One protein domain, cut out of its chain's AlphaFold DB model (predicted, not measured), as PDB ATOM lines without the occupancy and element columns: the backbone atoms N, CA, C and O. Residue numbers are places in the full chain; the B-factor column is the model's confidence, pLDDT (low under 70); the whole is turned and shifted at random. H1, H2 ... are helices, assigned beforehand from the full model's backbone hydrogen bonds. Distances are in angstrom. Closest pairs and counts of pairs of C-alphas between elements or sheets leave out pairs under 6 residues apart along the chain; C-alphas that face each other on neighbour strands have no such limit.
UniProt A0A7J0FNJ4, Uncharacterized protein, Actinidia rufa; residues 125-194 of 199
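AT A GLANCE: This is residues 125 to 194 of the 199 residues of an uncharacterized protein of Actinidia rufa (UniProt A0A7J0FNJ4). A long helix H1 and a shorter helix H2 make a narrow, loose V, joined at its point by a tight turn; H3 follows near the V's open end, where its residues 187 to 194 stick out. The printed part has 70 residues with three named helices, H1, H2 and H3 in order, and is all helix. It is loose, with a radius of gyration of the C-alphas of 15.4 A, and spans 43 by 26 by 20 A.

HOW THE PARTS SIT: H1, residues 125 to 154, and H2, residues 158 to 174, are close but not clearly touching; their closest C-alphas, of Cys 147 and Cys 161, are 6.6 A apart. They run opposite ways at a shallow tilt of 22 degrees. H3, residues 182 to 194, is apart from both. Every O i to N i+4 pair is within hydrogen-bond range in H1 and H2, and 8 of 9 in H3.

IN THESE COORDINATES: H1 begins at C-alpha 125 (124.098, 109.421, 78.584) and is 43.0 A long. H2 measures 24.3 A. H3 ends at C-alpha 194 (112.719, 96.643, 100.446).

THE WHOLE: The C-alphas farthest apart, of Arg 155 and Ser 192, are 43.7 A apart. The printed part has no cut. No link is long. Confidence is under 70 at 23 residues, among them 176 to 181.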
ATOM      1  N   ASP A 125     124.778 108.255  78.001       72.44
ATOM      2  CA  ASP A 125     124.098 109.421  78.584       72.44
ATOM      3  C   ASP A 125     122.865 109.868  77.773       72.44
ATOM      4  O   ASP A 125     121.813 110.152  78.353       72.44
ATOM      5  N   ASP A 126     122.935 109.819  76.435       76.62
ATOM      6  CA  ASP A 126     121.784 110.116  75.569       76.62
ATOM      7  C   ASP A 126     120.613 109.173  75.893       76.62
ATOM      8  O   ASP A 126     119.481 109.630  76.037       76.62
ATOM      9  N   TYR A 127     120.886 107.879  76.113       79.81
ATOM     10  CA  TYR A 127     119.884 106.877  76.500       79.81
ATOM     11  C   TYR A 127     119.154 107.238  77.810       79.81
ATOM     12  O   TYR A 127     117.922 107.198  77.862       79.81
ATOM     13  N   TYR A 128     119.873 107.664  78.859       76.56
ATOM     14  CA  TYR A 128     119.221 108.159  80.082       76.56
ATOM     15  C   TYR A 128     118.513 109.497  79.853       76.56
ATOM     16  O   TYR A 128     117.461 109.734  80.446       76.56
ATOM     17  N   SER A 129     119.047 110.378  79.000       78.50
ATOM     18  CA  SER A 129     118.385 111.637  78.640       78.50
ATOM     19  C   SER A 129     117.023 111.387  77.980       78.50
ATOM     20  O   SER A 129     116.040 112.019  78.365       78.50
ATOM     21  N   GLU A 130     116.926 110.398  77.087       79.81
ATOM     22  CA  GLU A 130     115.681 110.025  76.420       79.81
ATOM     23  C   GLU A 130     114.671 109.403  77.385       79.81
ATOM     24  O   GLU A 130     113.494 109.754  77.329       79.81
ATOM     25  N   ILE A 131     115.110 108.545  78.314       80.56
ATOM     26  CA  ILE A 131     114.230 107.991  79.358       80.56
ATOM     27  C   ILE A 131     113.686 109.115  80.249       80.56
ATOM     28  O   ILE A 131     112.467 109.250  80.372       80.56
ATOM     29  N   ARG A 132     114.565 109.980  80.783       78.69
ATOM     30  CA  ARG A 132     114.189 111.154  81.597       78.69
ATOM     31  C   ARG A 132     113.178 112.039  80.859       78.69
ATOM     32  O   ARG A 132     112.140 112.407  81.411       78.69
ATOM     33  N   MET A 133     113.441 112.342  79.587       78.75
ATOM     34  CA  MET A 133     112.547 113.150  78.754       78.75
ATOM     35  C   MET A 133     111.216 112.450  78.470       78.75
ATOM     36  O   MET A 133     110.175 113.109  78.511       78.75
ATOM     37  N   ARG A 134     111.209 111.137  78.216       82.06
ATOM     38  CA  ARG A 134     109.987 110.367  77.944       82.06
ATOM     39  C   ARG A 134     109.077 110.293  79.165       82.06
ATOM     40  O   ARG A 134     107.869 110.462  79.004       82.06
ATOM     41  N   ASP A 135     109.628 110.114  80.362       76.25
ATOM     42  CA  ASP A 135     108.839 110.044  81.595       76.25
ATOM     43  C   ASP A 135     108.190 111.401  81.914       76.25
ATOM     44  O   ASP A 135     106.977 111.486  82.135       76.25
ATOM     45  N   VAL A 136     108.954 112.496  81.819       80.69
ATOM     46  CA  VAL A 136     108.429 113.861  82.009       80.69
ATOM     47  C   VAL A 136     107.391 114.219  80.938       80.69
ATOM     48  O   VAL A 136     106.318 114.733  81.262       80.69
ATOM     49  N   MET A 137     107.665 113.912  79.665       83.75
ATOM     50  CA  MET A 137     106.749 114.159  78.544       83.75
ATOM     51  C   MET A 137     105.469 113.318  78.650       83.75
ATOM     52  O   MET A 137     104.378 113.805  78.339       83.75
ATOM     53  N   GLY A 138     105.586 112.068  79.105       83.00
ATOM     54  CA  GLY A 138     104.476 111.148  79.326       83.00
ATOM     55  C   GLY A 138     103.516 111.675  80.386       83.00
ATOM     56  O   GLY A 138     102.331 111.862  80.101       83.00
ATOM     57  N   ILE A 139     104.032 112.013  81.573       81.88
ATOM     58  CA  ILE A 139     103.214 112.548  82.672       81.88
ATOM     59  C   ILE A 139     102.587 113.897  82.278       81.88
ATOM     60  O   ILE A 139     101.388 114.102  82.480       81.88
ATOM     61  N   HIS A 140     103.348 114.791  81.635       82.75
ATOM     62  CA  HIS A 140     102.835 116.069  81.122       82.75
ATOM     63  C   HIS A 140     101.684 115.887  80.123       82.75
ATOM     64  O   HIS A 140     100.662 116.574  80.204       82.75
ATOM     65  N   ASN A 141     101.802 114.931  79.195       78.56
ATOM     66  CA  ASN A 141     100.737 114.626  78.242       78.56
ATOM     67  C   ASN A 141      99.520 113.964  78.906       78.56
ATOM     68  O   ASN A 141      98.393 114.302  78.538       78.56
ATOM     69  N   MET A 142      99.705 113.095  79.905       79.19
ATOM     70  CA  MET A 142      98.594 112.529  80.684       79.19
ATOM     71  C   MET A 142      97.795 113.628  81.396       79.19
ATOM     72  O   MET A 142      96.574 113.692  81.235       79.19
ATOM     73  N   ILE A 143      98.475 114.544  82.096       80.75
ATOM     74  CA  ILE A 143      97.844 115.693  82.764       80.75
ATOM     75  C   ILE A 143      97.114 116.567  81.736       80.75
ATOM     76  O   ILE A 143      95.944 116.893  81.916       80.75
ATOM     77  N   ARG A 144      97.754 116.890  80.604       79.12
ATOM     78  CA  ARG A 144      97.148 117.686  79.523       79.12
ATOM     79  C   ARG A 144      95.858 117.061  78.973       79.12
ATOM     80  O   ARG A 144      94.913 117.799  78.699       79.12
ATOM     81  N   MET A 145      95.807 115.740  78.791       78.50
ATOM     82  CA  MET A 145      94.597 115.052  78.322       78.50
ATOM     83  C   MET A 145      93.494 115.046  79.389       78.50
ATOM     84  O   MET A 145      92.344 115.343  79.071       78.50
ATOM     85  N   GLN A 146      93.840 114.798  80.655       77.12
ATOM     86  CA  GLN A 146      92.890 114.864  81.772       77.12
ATOM     87  C   GLN A 146      92.310 116.279  81.942       77.12
ATOM     88  O   GLN A 146      91.101 116.432  82.093       77.12
ATOM     89  N   CYS A 147      93.136 117.323  81.820       72.69
ATOM     90  CA  CYS A 147      92.674 118.711  81.848       72.69
ATOM     91  C   CYS A 147      91.742 119.055  80.677       72.69
ATOM     92  O   CYS A 147      90.790 119.803  80.882       72.69
ATOM     93  N   LYS A 148      91.968 118.512  79.469       72.94
ATOM     94  CA  LYS A 148      91.034 118.688  78.341       72.94
ATOM     95  C   LYS A 148      89.663 118.083  78.655       72.94
ATOM     96  O   LYS A 148      88.669 118.794  78.548       72.94
ATOM     97  N   ALA A 149      89.631 116.834  79.123       76.00
ATOM     98  CA  ALA A 149      88.388 116.162  79.509       76.00
ATOM     99  C   ALA A 149      87.650 116.904  80.644       76.00
ATOM    100  O   ALA A 149      86.449 117.131  80.561       76.00
ATOM    101  N   TRP A 150      88.363 117.368  81.677       70.75
ATOM    102  CA  TRP A 150      87.768 118.146  82.776       70.75
ATOM    103  C   TRP A 150      87.209 119.513  82.357       70.75
ATOM    104  O   TRP A 150      86.218 119.970  82.929       70.75
ATOM    105  N   VAL A 151      87.834 120.191  81.392       69.81
ATOM    106  CA  VAL A 151      87.339 121.483  80.889       69.81
ATOM    107  C   VAL A 151      86.068 121.301  80.056       69.81
ATOM    108  O   VAL A 151      85.162 122.129  80.166       69.81
ATOM    109  N   GLU A 152      85.980 120.221  79.277       71.44
ATOM    110  CA  GLU A 152      84.804 119.876  78.470       71.44
ATOM    111  C   GLU A 152      83.615 119.429  79.340       71.44
ATOM    112  O   GLU A 152      82.519 119.967  79.197       71.44
ATOM    113  N   GLU A 153      83.848 118.534  80.305       65.62
ATOM    114  CA  GLU A 153      82.802 117.935  81.150       65.62
ATOM    115  C   GLU A 153      82.310 118.877  82.273       65.62
ATOM    116  O   GLU A 153      81.112 118.990  82.525       65.62
ATOM    117  N   PHE A 154      83.221 119.587  82.955       64.50
ATOM    118  CA  PHE A 154      82.911 120.313  84.201       64.50
ATOM    119  C   PHE A 154      83.051 121.842  84.117       64.50
ATOM    120  O   PHE A 154      82.852 122.528  85.122       64.50
ATOM    121  N   ARG A 155      83.412 122.407  82.951       64.19
ATOM    122  CA  ARG A 155      83.721 123.847  82.768       64.19
ATOM    123  C   ARG A 155      84.707 124.390  83.818       64.19
ATOM    124  O   ARG A 155      84.618 125.548  84.231       64.19
ATOM    125  N   VAL A 156      85.632 123.542  84.278       63.84
ATOM    126  CA  VAL A 156      86.579 123.869  85.351       63.84
ATOM    127  C   VAL A 156      87.420 125.082  84.963       63.84
ATOM    128  O   VAL A 156      88.005 125.136  83.882       63.84
ATOM    129  N   SER A 157      87.494 126.060  85.872       66.31
ATOM    130  CA  SER A 157      88.268 127.282  85.652       66.31
ATOM    131  C   SER A 157      89.739 126.956  85.345       66.31
ATOM    132  O   SER A 157      90.344 126.167  86.084       66.31
ATOM    133  N   PRO A 158      90.362 127.606  84.336       68.19
ATOM    134  CA  PRO A 158      91.783 127.441  84.012       68.19
ATOM    135  C   PRO A 158      92.737 127.627  85.203       68.19
ATOM    136  O   PRO A 158      93.852 127.110  85.180       68.19
ATOM    137  N   LEU A 159      92.288 128.305  86.267       74.25
ATOM    138  CA  LEU A 159      92.998 128.428  87.544       74.25
ATOM    139  C   LEU A 159      93.388 127.073  88.158       74.25
ATOM    140  O   LEU A 159      94.492 126.956  88.685       74.25
ATOM    141  N   ILE A 160      92.533 126.045  88.073       77.38
ATOM    142  CA  ILE A 160      92.846 124.718  88.635       77.38
ATOM    143  C   ILE A 160      93.917 124.015  87.789       77.38
ATOM    144  O   ILE A 160      94.826 123.405  88.344       77.38
ATOM    145  N   CYS A 161      93.875 124.175  86.463       74.69
ATOM    146  CA  CYS A 161      94.920 123.688  85.558       74.69
ATOM    147  C   CYS A 161      96.271 124.377  85.837       74.69
ATOM    148  O   CYS A 161      97.296 123.708  85.964       74.69
ATOM    149  N   GLY A 162      96.271 125.702  86.037       77.50
ATOM    150  CA  GLY A 162      97.467 126.460  86.422       77.50
ATOM    151  C   GLY A 162      98.041 126.036  87.781       77.50
ATOM    152  O   GLY A 162      99.249 125.838  87.908       77.50
ATOM    153  N   LEU A 163      97.180 125.828  88.785       82.50
ATOM    154  CA  LEU A 163      97.585 125.319  90.099       82.50
ATOM    155  C   LEU A 163      98.163 123.902  90.010       82.50
ATOM    156  O   LEU A 163      99.267 123.684  90.506       82.50
ATOM    157  N   ALA A 164      97.478 122.973  89.338       81.12
ATOM    158  CA  ALA A 164      97.948 121.601  89.142       81.12
ATOM    159  C   ALA A 164      99.302 121.561  88.415       81.12
ATOM    160  O   ALA A 164     100.226 120.901  88.886       81.12
ATOM    161  N   GLY A 165      99.464 122.346  87.342       80.81
ATOM    162  CA  GLY A 165     100.743 122.506  86.649       80.81
ATOM    163  C   GLY A 165     101.846 123.054  87.561       80.81
ATOM    164  O   GLY A 165     102.956 122.530  87.559       80.81
ATOM    165  N   SER A 166     101.546 124.048  88.404       81.38
ATOM    166  CA  SER A 166     102.524 124.600  89.357       81.38
ATOM    167  C   SER A 166     102.939 123.606  90.453       81.38
ATOM    168  O   SER A 166     104.097 123.593  90.866       81.38
ATOM    169  N   ILE A 167     102.015 122.755  90.911       83.88
ATOM    170  CA  ILE A 167     102.282 121.704  91.902       83.88
ATOM    171  C   ILE A 167     103.114 120.590  91.261       83.88
ATOM    172  O   ILE A 167     104.090 120.142  91.855       83.88
ATOM    173  N   TRP A 168     102.786 120.198  90.028       81.25
ATOM    174  CA  TRP A 168     103.544 119.201  89.277       81.25
ATOM    175  C   TRP A 168     104.969 119.667  88.959       81.25
ATOM    176  O   TRP A 168     105.916 118.932  89.217       81.25
ATOM    177  N   LEU A 169     105.158 120.914  88.510       78.25
ATOM    178  CA  LEU A 169     106.494 121.484  88.286       78.25
ATOM    179  C   LEU A 169     107.336 121.518  89.571       78.25
ATOM    180  O   LEU A 169     108.534 121.257  89.521       78.25
ATOM    181  N   ARG A 170     106.720 121.782  90.734       81.81
ATOM    182  CA  ARG A 170     107.403 121.658  92.035       81.81
ATOM    183  C   ARG A 170     107.761 120.211  92.358       81.81
ATOM    184  O   ARG A 170     108.856 119.982  92.852       81.81
ATOM    185  N   LEU A 171     106.883 119.249  92.070       79.50
ATOM    186  CA  LEU A 171     107.162 117.824  92.272       79.50
ATOM    187  C   LEU A 171     108.350 117.361  91.411       79.50
ATOM    188  O   LEU A 171     109.250 116.721  91.935       79.50
ATOM    189  N   VAL A 172     108.383 117.739  90.128       75.31
ATOM    190  CA  VAL A 172     109.475 117.410  89.191       75.31
ATOM    191  C   VAL A 172     110.795 118.086  89.583       75.31
ATOM    192  O   VAL A 172     111.862 117.500  89.429       75.31
ATOM    193  N   ALA A 173     110.740 119.306  90.128       77.00
ATOM    194  CA  ALA A 173     111.922 119.974  90.672       77.00
ATOM    195  C   ALA A 173     112.434 119.305  91.964       77.00
ATOM    196  O   ALA A 173     113.641 119.195  92.155       77.00
ATOM    197  N   LEU A 174     111.529 118.845  92.838       76.50
ATOM    198  CA  LEU A 174     111.871 118.154  94.088       76.50
ATOM    199  C   LEU A 174     112.351 116.715  93.871       76.50
ATOM    200  O   LEU A 174     113.206 116.258  94.620       76.50
ATOM    201  N   SER A 175     111.836 116.008  92.861       70.50
ATOM    202  CA  SER A 175     112.281 114.648  92.529       70.50
ATOM    203  C   SER A 175     113.670 114.605  91.895       70.50
ATOM    204  O   SER A 175     114.205 113.518  91.696       70.50
ATOM    205  N   GLY A 176     114.238 115.762  91.533       65.50
ATOM    206  CA  GLY A 176     115.580 115.851  90.971       65.50
ATOM    207  C   GLY A 176     115.758 115.072  89.667       65.50
ATOM    208  O   GLY A 176     116.885 114.742  89.339       65.50
ATOM    209  N   VAL A 177     114.684 114.790  88.914       64.81
ATOM    210  CA  VAL A 177     114.684 113.915  87.714       64.81
ATOM    211  C   VAL A 177     115.678 114.338  86.616       64.81
ATOM    212  O   VAL A 177     116.068 113.527  85.780       64.81
ATOM    213  N   PHE A 178     116.106 115.602  86.632       61.72
ATOM    214  CA  PHE A 178     117.106 116.177  85.727       61.72
ATOM    215  C   PHE A 178     118.512 116.315  86.339       61.72
ATOM    216  O   PHE A 178     119.391 116.885  85.703       61.72
ATOM    217  N   GLY A 179     118.721 115.863  87.576       67.56
ATOM    218  CA  GLY A 179     120.026 115.839  88.230       67.56
ATOM    219  C   GLY A 179     120.778 114.547  87.922       67.56
ATOM    220  O   GLY A 179     120.183 113.472  87.883       67.56
ATOM    221  N   ASP A 180     122.095 114.648  87.750       63.41
ATOM    222  CA  ASP A 180     122.950 113.514  87.367       63.41
ATOM    223  C   ASP A 180     122.880 112.349  88.372       63.41
ATOM    224  O   ASP A 180     122.937 111.187  87.982       63.41
ATOM    225  N   SER A 181     122.661 112.649  89.658       65.69
ATOM    226  CA  SER A 181     122.524 111.658  90.734       65.69
ATOM    227  C   SER A 181     121.152 110.972  90.809       65.69
ATOM    228  O   SER A 181     120.946 110.140  91.688       65.69
ATOM    229  N   TRP A 182     120.187 111.302  89.939       70.19
ATOM    230  CA  TRP A 182     118.836 110.724  90.009       70.19
ATOM    231  C   TRP A 182     118.818 109.207  89.783       70.19
ATOM    232  O   TRP A 182     118.039 108.502  90.425       70.19
ATOM    233  N   ALA A 183     119.667 108.693  88.890       63.91
ATOM    234  CA  ALA A 183     119.750 107.256  88.642       63.91
ATOM    235  C   ALA A 183     120.209 106.511  89.909       63.91
ATOM    236  O   ALA A 183     119.549 105.568  90.337       63.91
ATOM    237  N   ASP A 184     121.267 107.001  90.556       70.00
ATOM    238  CA  ASP A 184     121.809 106.407  91.780       70.00
ATOM    239  C   ASP A 184     120.822 106.521  92.953       70.00
ATOM    240  O   ASP A 184     120.560 105.533  93.636       70.00
ATOM    241  N   GLU A 185     120.208 107.694  93.149       67.19
ATOM    242  CA  GLU A 185     119.253 107.937  94.240       67.19
ATOM    243  C   GLU A 185     117.947 107.137  94.061       67.19
ATOM    244  O   GLU A 185     117.403 106.607  95.026       67.19
ATOM    245  N   SER A 186     117.447 106.992  92.827       65.50
ATOM    246  CA  SER A 186     116.228 106.214  92.550       65.50
ATOM    247  C   SER A 186     116.441 104.702  92.688       65.50
ATOM    248  O   SER A 186     115.538 104.000  93.153       65.50
ATOM    249  N   ILE A 187     117.636 104.200  92.357       69.44
ATOM    250  CA  ILE A 187     118.043 102.821  92.658       69.44
ATOM    251  C   ILE A 187     118.166 102.644  94.177       69.44
ATOM    252  O   ILE A 187     117.564 101.722  94.728       69.44
ATOM    253  N   TYR A 188     118.863 103.556  94.862       70.81
ATOM    254  CA  TYR A 188     119.066 103.510  96.310       70.81
ATOM    255  C   TYR A 188     117.747 103.521  97.098       70.81
ATOM    256  O   TYR A 188     117.553 102.672  97.968       70.81
ATOM    257  N   GLU A 189     116.804 104.405  96.760       66.25
ATOM    258  CA  GLU A 189     115.461 104.437  97.361       66.25
ATOM    259  C   GLU A 189     114.677 103.143  97.063       66.25
ATOM    260  O   GLU A 189     114.044 102.576  97.950       66.25
ATOM    261  N   SER A 190     114.762 102.596  95.844       65.88
ATOM    262  CA  SER A 190     114.099 101.324  95.506       65.88
ATOM    263  C   SER A 190     114.667 100.116  96.267       65.88
ATOM    264  O   SER A 190     113.955  99.137  96.522       65.88
ATOM    265  N   GLU A 191     115.949 100.155  96.634       64.00
ATOM    266  CA  GLU A 191     116.608  99.114  97.423       64.00
ATOM    267  C   GLU A 191     116.388  99.288  98.931       64.00
ATOM    268  O   GLU A 191     116.097  98.301  99.616       64.00
ATOM    269  N   SER A 192     116.427 100.518  99.451       63.34
ATOM    270  CA  SER A 192     116.181 100.808 100.869       63.34
ATOM    271  C   SER A 192     114.734 100.501 101.276       63.34
ATOM    272  O   SER A 192     114.495  99.912 102.335       63.34
ATOM    273  N   GLN A 193     113.764 100.763 100.395       59.47
ATOM    274  CA  GLN A 193     112.342 100.512 100.650       59.47
ATOM    275  C   GLN A 193     111.999  99.010 100.777       59.47
ATOM    276  O   GLN A 193     110.999  98.646 101.400       59.47
ATOM    277  N   LYS A 194     112.861  98.106 100.276       58.03
ATOM    278  CA  LYS A 194     112.719  96.643 100.446       58.03
ATOM    279  C   LYS A 194     113.131  96.142 101.834       58.03
ATOM    280  O   LYS A 194     112.770  95.025 102.194       58.03
TER     281      LYS A 194